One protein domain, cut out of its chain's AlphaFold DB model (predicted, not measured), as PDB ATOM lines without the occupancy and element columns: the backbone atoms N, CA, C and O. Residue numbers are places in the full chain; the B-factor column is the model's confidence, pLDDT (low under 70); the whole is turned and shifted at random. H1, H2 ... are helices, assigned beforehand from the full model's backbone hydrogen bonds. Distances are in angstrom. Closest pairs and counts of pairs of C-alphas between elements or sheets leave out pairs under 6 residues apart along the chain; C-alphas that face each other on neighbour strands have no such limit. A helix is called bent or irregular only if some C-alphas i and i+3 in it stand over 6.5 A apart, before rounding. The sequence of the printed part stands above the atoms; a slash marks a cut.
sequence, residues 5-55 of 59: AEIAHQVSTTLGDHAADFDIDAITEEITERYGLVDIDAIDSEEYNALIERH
ATOM      1  N   ALA A   5      -9.940  36.301 -32.293       95.25
ATOM      2  CA  ALA A   5      -9.994  37.577 -33.004       95.25
ATOM      3  C   ALA A   5     -11.380  37.860 -33.608       95.25
ATOM      4  O   ALA A   5     -11.816  39.007 -33.608       95.25
ATOM      5  N   GLU A   6     -12.078  36.830 -34.095       96.69
ATOM      6  CA  GLU A   6     -13.457  36.972 -34.574       96.69
ATOM      7  C   GLU A   6     -14.410  37.292 -33.422       96.69
ATOM      8  O   GLU A   6     -15.207  38.208 -33.568       96.69
ATOM      9  N   ILE A   7     -14.269  36.644 -32.260       96.06
ATOM     10  CA  ILE A   7     -15.075  36.964 -31.067       96.06
ATOM     11  C   ILE A   7     -14.855  38.420 -30.651       96.06
ATOM     12  O   ILE A   7     -15.820  39.164 -30.511       96.06
ATOM     13  N   ALA A   8     -13.600  38.865 -30.531       97.00
ATOM     14  CA  ALA A   8     -13.294  40.257 -30.197       97.00
ATOM     15  C   ALA A   8     -13.896  41.243 -31.212       97.00
ATOM     16  O   ALA A   8     -14.430  42.288 -30.836       97.00
ATOM     17  N   HIS A   9     -13.848  40.901 -32.503       97.25
ATOM     18  CA  HIS A   9     -14.462  41.707 -33.552       97.25
ATOM     19  C   HIS A   9     -15.990  41.753 -33.428       97.25
ATOM     20  O   HIS A   9     -16.576  42.825 -33.576       97.25
ATOM     21  N   GLN A  10     -16.632  40.624 -33.126       96.62
ATOM     22  CA  GLN A  10     -18.075  40.545 -32.910       96.62
ATOM     23  C   GLN A  10     -18.499  41.363 -31.687       96.62
ATOM     24  O   GLN A  10     -19.394  42.192 -31.803       96.62
ATOM     25  N   VAL A  11     -17.807  41.211 -30.555       96.06
ATOM     26  CA  VAL A  11     -18.055  41.989 -29.329       96.06
ATOM     27  C   VAL A  11     -17.941  43.486 -29.615       96.06
ATOM     28  O   VAL A  11     -18.867  44.245 -29.332       96.06
ATOM     29  N   SER A  12     -16.839  43.915 -30.239       96.81
ATOM     30  CA  SER A  12     -16.629  45.319 -30.607       96.81
ATOM     31  C   SER A  12     -17.700  45.836 -31.572       96.81
ATOM     32  O   SER A  12     -18.143  46.973 -31.431       96.81
ATOM     33  N   THR A  13     -18.144  45.016 -32.527       96.69
ATOM     34  CA  THR A  13     -19.202  45.391 -33.479       96.69
ATOM     35  C   THR A  13     -20.550  45.552 -32.779       96.69
ATOM     36  O   THR A  13     -21.270  46.505 -33.065       96.69
ATOM     37  N   THR A  14     -20.875  44.661 -31.841       95.12
ATOM     38  CA  THR A  14     -22.117  44.703 -31.059       95.12
ATOM     39  C   THR A  14     -22.173  45.911 -30.130       95.12
ATOM     40  O   THR A  14     -23.222  46.540 -30.009       95.12
ATOM     41  N   LEU A  15     -21.050  46.266 -29.501       94.25
ATOM     42  CA  LEU A  15     -20.950  47.444 -28.632       94.25
ATOM     43  C   LEU A  15     -20.919  48.764 -29.419       94.25
ATOM     44  O   LEU A  15     -21.315  49.808 -28.899       94.25
ATOM     45  N   GLY A  16     -20.470  48.731 -30.677       95.12
ATOM     46  CA  GLY A  16     -20.439  49.895 -31.556       95.12
ATOM     47  C   GLY A  16     -19.615  51.041 -30.964       95.12
ATOM     48  O   GLY A  16     -18.467  50.850 -30.564       95.12
ATOM     49  N   ASP A  17     -20.213  52.231 -30.890       94.75
ATOM     50  CA  ASP A  17     -19.555  53.437 -30.364       94.75
ATOM     51  C   ASP A  17     -19.163  53.316 -28.882       94.75
ATOM     52  O   ASP A  17     -18.245  54.000 -28.434       94.75
ATOM     53  N   HIS A  18     -19.810  52.415 -28.141       93.31
ATOM     54  CA  HIS A  18     -19.501  52.162 -26.737       93.31
ATOM     55  C   HIS A  18     -18.323  51.214 -26.543       93.31
ATOM     56  O   HIS A  18     -17.871  51.055 -25.422       93.31
ATOM     57  N   ALA A  19     -17.774  50.588 -27.590       93.75
ATOM     58  CA  ALA A  19     -16.704  49.598 -27.432       93.75
ATOM     59  C   ALA A  19     -15.463  50.134 -26.688       93.75
ATOM     60  O   ALA A  19     -14.740  49.352 -26.081       93.75
ATOM     61  N   ALA A  20     -15.218  51.449 -26.722       93.94
ATOM     62  CA  ALA A  20     -14.126  52.090 -25.986       93.94
ATOM     63  C   ALA A  20     -14.354  52.158 -24.462       93.94
ATOM     64  O   ALA A  20     -13.392  52.352 -23.722       93.94
ATOM     65  N   ASP A  21     -15.600  51.995 -24.016       96.38
ATOM     66  CA  ASP A  21     -16.007  52.010 -22.612       96.38
ATOM     67  C   ASP A  21     -15.858  50.619 -21.959       96.38
ATOM     68  O   ASP A  21     -15.962  50.502 -20.741       96.38
ATOM     69  N   PHE A  22     -15.553  49.566 -22.728       97.06
ATOM     70  CA  PHE A  22     -15.468  48.180 -22.252       97.06
ATOM     71  C   PHE A  22     -14.088  47.551 -22.479       97.06
ATOM     72  O   PHE A  22     -13.419  47.811 -23.483       97.06
ATOM     73  N   ASP A  23     -13.689  46.635 -21.593       97.19
ATOM     74  CA  ASP A  23     -12.498  45.800 -21.791       97.19
ATOM     75  C   ASP A  23     -12.809  44.619 -22.729       97.19
ATOM     76  O   ASP A  23     -13.187  43.519 -22.313       97.19
ATOM     77  N   ILE A  24     -12.664  44.855 -24.036       96.88
ATOM     78  CA  ILE A  24     -12.939  43.862 -25.087       96.88
ATOM     79  C   ILE A  24     -12.064  42.612 -24.938       96.88
ATOM     80  O   ILE A  24     -12.519  41.506 -25.242       96.88
ATOM     81  N   ASP A  25     -10.816  42.762 -24.491       96.50
ATOM     82  CA  ASP A  25      -9.901  41.635 -24.335       96.50
ATOM     83  C   ASP A  25     -10.335  40.731 -23.177       96.50
ATOM     84  O   ASP A  25     -10.365  39.509 -23.362       96.50
ATOM     85  N   ALA A  26     -10.735  41.318 -22.043       97.31
ATOM     86  CA  ALA A  26     -11.269  40.587 -20.894       97.31
ATOM     87  C   ALA A  26     -12.619  39.920 -21.210       97.31
ATOM     88  O   ALA A  26     -12.812  38.741 -20.904       97.31
ATOM     89  N   ILE A  27     -13.521  40.619 -21.911       97.31
ATOM     90  CA  ILE A  27     -14.787  40.046 -22.401       97.31
ATOM     91  C   ILE A  27     -14.513  38.831 -23.292       97.31
ATOM     92  O   ILE A  27     -15.110  37.767 -23.123       97.31
ATOM     93  N   THR A  28     -13.595  38.978 -24.246       97.19
ATOM     94  CA  THR A  28     -13.253  37.916 -25.196       97.19
ATOM     95  C   THR A  28     -12.616  36.717 -24.497       97.19
ATOM     96  O   THR A  28     -12.900  35.570 -24.858       97.19
ATOM     97  N   GLU A  29     -11.739  36.960 -23.520       97.56
ATOM     98  CA  GLU A  29     -11.142  35.912 -22.694       97.56
ATOM     99  C   GLU A  29     -12.224  35.139 -21.943       97.56
ATOM    100  O   GLU A  29     -12.312  33.924 -22.107       97.56
ATOM    101  N   GLU A  30     -13.131  35.826 -21.252       97.25
ATOM    102  CA  GLU A  30     -14.183  35.159 -20.492       97.25
ATOM    103  C   GLU A  30     -15.169  34.382 -21.380       97.25
ATOM    104  O   GLU A  30     -15.558  33.260 -21.041       97.25
ATOM    105  N   ILE A  31     -15.537  34.920 -22.550       96.38
ATOM    106  CA  ILE A  31     -16.345  34.186 -23.536       96.38
ATOM    107  C   ILE A  31     -15.623  32.897 -23.951       96.38
ATOM    108  O   ILE A  31     -16.225  31.819 -23.978       96.38
ATOM    109  N   THR A  32     -14.321  32.990 -24.232       96.31
ATOM    110  CA  THR A  32     -13.513  31.842 -24.660       96.31
ATOM    111  C   THR A  32     -13.369  30.801 -23.548       96.31
ATOM    112  O   THR A  32     -13.410  29.604 -23.827       96.31
ATOM    113  N   GLU A  33     -13.229  31.220 -22.291       96.56
ATOM    114  CA  GLU A  33     -13.117  30.316 -21.142       96.56
ATOM    115  C   GLU A  33     -14.430  29.592 -20.828       96.56
ATOM    116  O   GLU A  33     -14.422  28.402 -20.502       96.56
ATOM    117  N   ARG A  34     -15.563  30.295 -20.934       96.25
ATOM    118  CA  ARG A  34     -16.875  29.777 -20.528       96.25
ATOM    119  C   ARG A  34     -17.570  28.967 -21.618       96.25
ATOM    120  O   ARG A  34     -18.159  27.929 -21.316       96.25
ATOM    121  N   TYR A  35     -17.498  29.420 -22.867       95.12
ATOM    122  CA  TYR A  35     -18.219  28.810 -23.992       95.12
ATOM    123  C   TYR A  35     -17.288  28.174 -25.027       95.12
ATOM    124  O   TYR A  35     -17.737  27.382 -25.858       95.12
ATOM    125  N   GLY A  36     -15.990  28.478 -24.977       95.19
ATOM    126  CA  GLY A  36     -15.040  28.110 -26.018       95.19
ATOM    127  C   GLY A  36     -15.060  29.086 -27.193       95.19
ATOM    128  O   GLY A  36     -15.565  30.203 -27.113       95.19
ATOM    129  N   LEU A  37     -14.495  28.653 -28.318       95.00
ATOM    130  CA  LEU A  37     -14.469  29.439 -29.551       95.00
ATOM    131  C   LEU A  37     -15.820  29.353 -30.280       95.00
ATOM    132  O   LEU A  37     -15.971  28.591 -31.239       95.00
ATOM    133  N   VAL A  38     -16.800  30.113 -29.789       94.69
ATOM    134  CA  VAL A  38     -18.179  30.174 -30.301       94.69
ATOM    135  C   VAL A  38     -18.497  31.537 -30.909       94.69
ATOM    136  O   VAL A  38     -17.780  32.504 -30.682       94.69
ATOM    137  N   ASP A  39     -19.571  31.599 -31.691       94.38
ATOM    138  CA  ASP A  39     -20.170  32.860 -32.134       94.38
ATOM    139  C   ASP A  39     -20.908  33.531 -30.961       94.38
ATOM    140  O   ASP A  39     -21.600  32.832 -30.213       94.38
ATOM    141  N   ILE A  40     -20.784  34.852 -30.792       93.75
ATOM    142  CA  ILE A  40     -21.479  35.560 -29.702       93.75
ATOM    143  C   ILE A  40     -23.005  35.476 -29.833       93.75
ATOM    144  O   ILE A  40     -23.689  35.463 -28.816       93.75
ATOM    145  N   ASP A  41     -23.536  35.334 -31.055       94.56
ATOM    146  CA  ASP A  41     -24.979  35.202 -31.304       94.56
ATOM    147  C   ASP A  41     -25.537  33.849 -30.819       94.56
ATOM    148  O   ASP A  41     -26.751  33.647 -30.761       94.56
ATOM    149  N   ALA A  42     -24.662  32.895 -30.477       95.12
ATOM    150  CA  ALA A  42     -25.049  31.631 -29.856       95.12
ATOM    151  C   ALA A  42     -25.198  31.734 -28.326       95.12
ATOM    152  O   ALA A  42     -25.705  30.795 -27.707       95.12
ATOM    153  N   ILE A  43     -24.740  32.835 -27.722       95.50
ATOM    154  CA  ILE A  43     -24.863  33.115 -26.290       95.50
ATOM    155  C   ILE A  43     -26.219  33.786 -26.060       95.50
ATOM    156  O   ILE A  43     -26.639  34.645 -26.836       95.50
ATOM    157  N   ASP A  44     -26.923  33.390 -24.998       96.88
ATOM    158  CA  ASP A  44     -28.173  34.052 -24.625       96.88
ATOM    159  C   ASP A  44     -27.935  35.553 -24.397       96.88
ATOM    160  O   ASP A  44     -26.947  35.946 -23.778       96.88
ATOM    161  N   SER A  45     -28.827  36.405 -24.905       94.12
ATOM    162  CA  SER A  45     -28.616  37.855 -24.873       94.12
ATOM    163  C   SER A  45     -28.566  38.423 -23.452       94.12
ATOM    164  O   SER A  45     -27.841  39.387 -23.219       94.12
ATOM    165  N   GLU A  46     -29.311  37.856 -22.500       96.44
ATOM    166  CA  GLU A  46     -29.266  38.295 -21.101       96.44
ATOM    167  C   GLU A  46     -27.937  37.887 -20.458       96.44
ATOM    168  O   GLU A  46     -27.295  38.695 -19.784       96.44
ATOM    169  N   GLU A  47     -27.471  36.668 -20.742       96.06
ATOM    170  CA  GLU A  47     -26.175  36.181 -20.265       96.06
ATOM    171  C   GLU A  47     -25.004  36.964 -20.881       96.06
ATOM    172  O   GLU A  47     -24.068  37.329 -20.169       96.06
ATOM    173  N   TYR A  48     -25.067  37.277 -22.179       95.50
ATOM    174  CA  TYR A  48     -24.077  38.109 -22.859       95.50
ATOM    175  C   TYR A  48     -24.040  39.529 -22.282       95.50
ATOM    176  O   TYR A  48     -22.959  40.025 -21.971       95.50
ATOM    177  N   ASN A  49     -25.199  40.165 -22.073       94.50
ATOM    178  CA  ASN A  49     -25.272  41.513 -21.499       94.50
ATOM    179  C   ASN A  49     -24.692  41.562 -20.078       94.50
ATOM    180  O   ASN A  49     -23.835  42.390 -19.789       94.50
ATOM    181  N   ALA A  50     -25.071  40.619 -19.212       96.00
ATOM    182  CA  ALA A  50     -24.495  40.522 -17.870       96.00
ATOM    183  C   ALA A  50     -22.983  40.223 -17.898       96.00
ATOM    184  O   ALA A  50     -22.245  40.582 -16.973       96.00
ATOM    185  N   LEU A  51     -22.502  39.543 -18.946       95.56
ATOM    186  CA  LEU A  51     -21.079  39.299 -19.133       95.56
ATOM    187  C   LEU A  51     -20.343  40.603 -19.439       95.56
ATOM    188  O   LEU A  51     -19.387  40.892 -18.721       95.56
ATOM    189  N   ILE A  52     -20.785  41.367 -20.445       95.06
ATOM    190  CA  ILE A  52     -20.128  42.616 -20.866       95.06
ATOM    191  C   ILE A  52     -20.209  43.711 -19.798       95.06
ATOM    192  O   ILE A  52     -19.224  44.407 -19.589       95.06
ATOM    193  N   GLU A  53     -21.320  43.820 -19.057       94.81
ATOM    194  CA  GLU A  53     -21.507  44.845 -18.016       94.81
ATOM    195  C   GLU A  53     -20.487  44.730 -16.874       94.81
ATOM    196  O   GLU A  53     -20.121  45.727 -16.259       94.81
ATOM    197  N   ARG A  54     -19.971  43.528 -16.592       95.62
ATOM    198  CA  ARG A  54     -18.915  43.339 -15.578       95.62
ATOM    199  C   ARG A  54     -17.546  43.852 -16.020       95.62
ATOM    200  O   ARG A  54     -16.662  43.975 -15.176       95.62
ATOM    201  N   HIS A  55     -17.384  44.114 -17.312       96.19
ATOM    202  CA  HIS A  55     -16.157  44.610 -17.933       96.19
ATOM    203  C   HIS A  55     -16.323  46.041 -18.459       96.19
ATOM    204  O   HIS A  55     -15.521  46.493 -19.277       96.19
TER     205      HIS A  55
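Overview. This is residues 5 to 55 of the 59 residues of an uncharacterized protein of Streptomyces fulvissimus (UniProt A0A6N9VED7). Three short helices make a small compact body, in which H1 turns a sharp corner, with a kink of 105 degrees near residue 15, and packs on H2 with the part before the corner. H3 comes close to H2 but stays away from H1, and residues 36 to 44 link H2 to it. The 51 printed residues have three named helices in the order H1, H2, H3 and no named strand, and the class is all helix. The whole is compact, with a radius of gyration of the C-alphas of 9.6 A, and rounded, with spans of 25 by 22 by 17 A.

Along the chain. H1 is residues 5 to 21, 18.8 A from first to last C-alpha, and begins with C-alpha 5 at (-9.994, 37.577, -33.004). It is irregular: C-alphas 14 and 17 are 9.1 A apart. H2 is residues 24 to 35, 16.0 A long, with C-alpha 24 at (-12.939, 43.862, -25.087). H3 is residues 45 to 53, 12.1 A long, and ends with C-alpha 53 at (-21.507, 44.845, -18.016).

Arrangement. H1 touches H2 with residues 7 to 12 alone, and H2 touches H1 with residues 24 to 28 alone. Their closest C-alphas, of Ala 8 and Thr 28, are 5.5 A apart. They run opposite ways at a steep tilt of 46 degrees, where the line of H1 is a rough one. H2 and H3 are close but not clearly touching, with the closest C-alphas, of Ile 27 and Ile 52, 6.1 A apart. They run opposite ways at a steep tilt of 43 degrees. H1 and H3 are apart. Every O i to N i+4 pair is within hydrogen-bond range in H2 and H3, and 8 of 13 are in H1.

Size, cuts and confidence. The two C-alphas farthest apart, of Asp 17 and Gly 36, are 26.1 A from each other. The printed part has no cut. The link from H1 to H2 is tight, with 2 residues, and that from H2 to H3 is short, with 9. The mean pLDDT of the printed part is 95.8, and no printed residue is under 70.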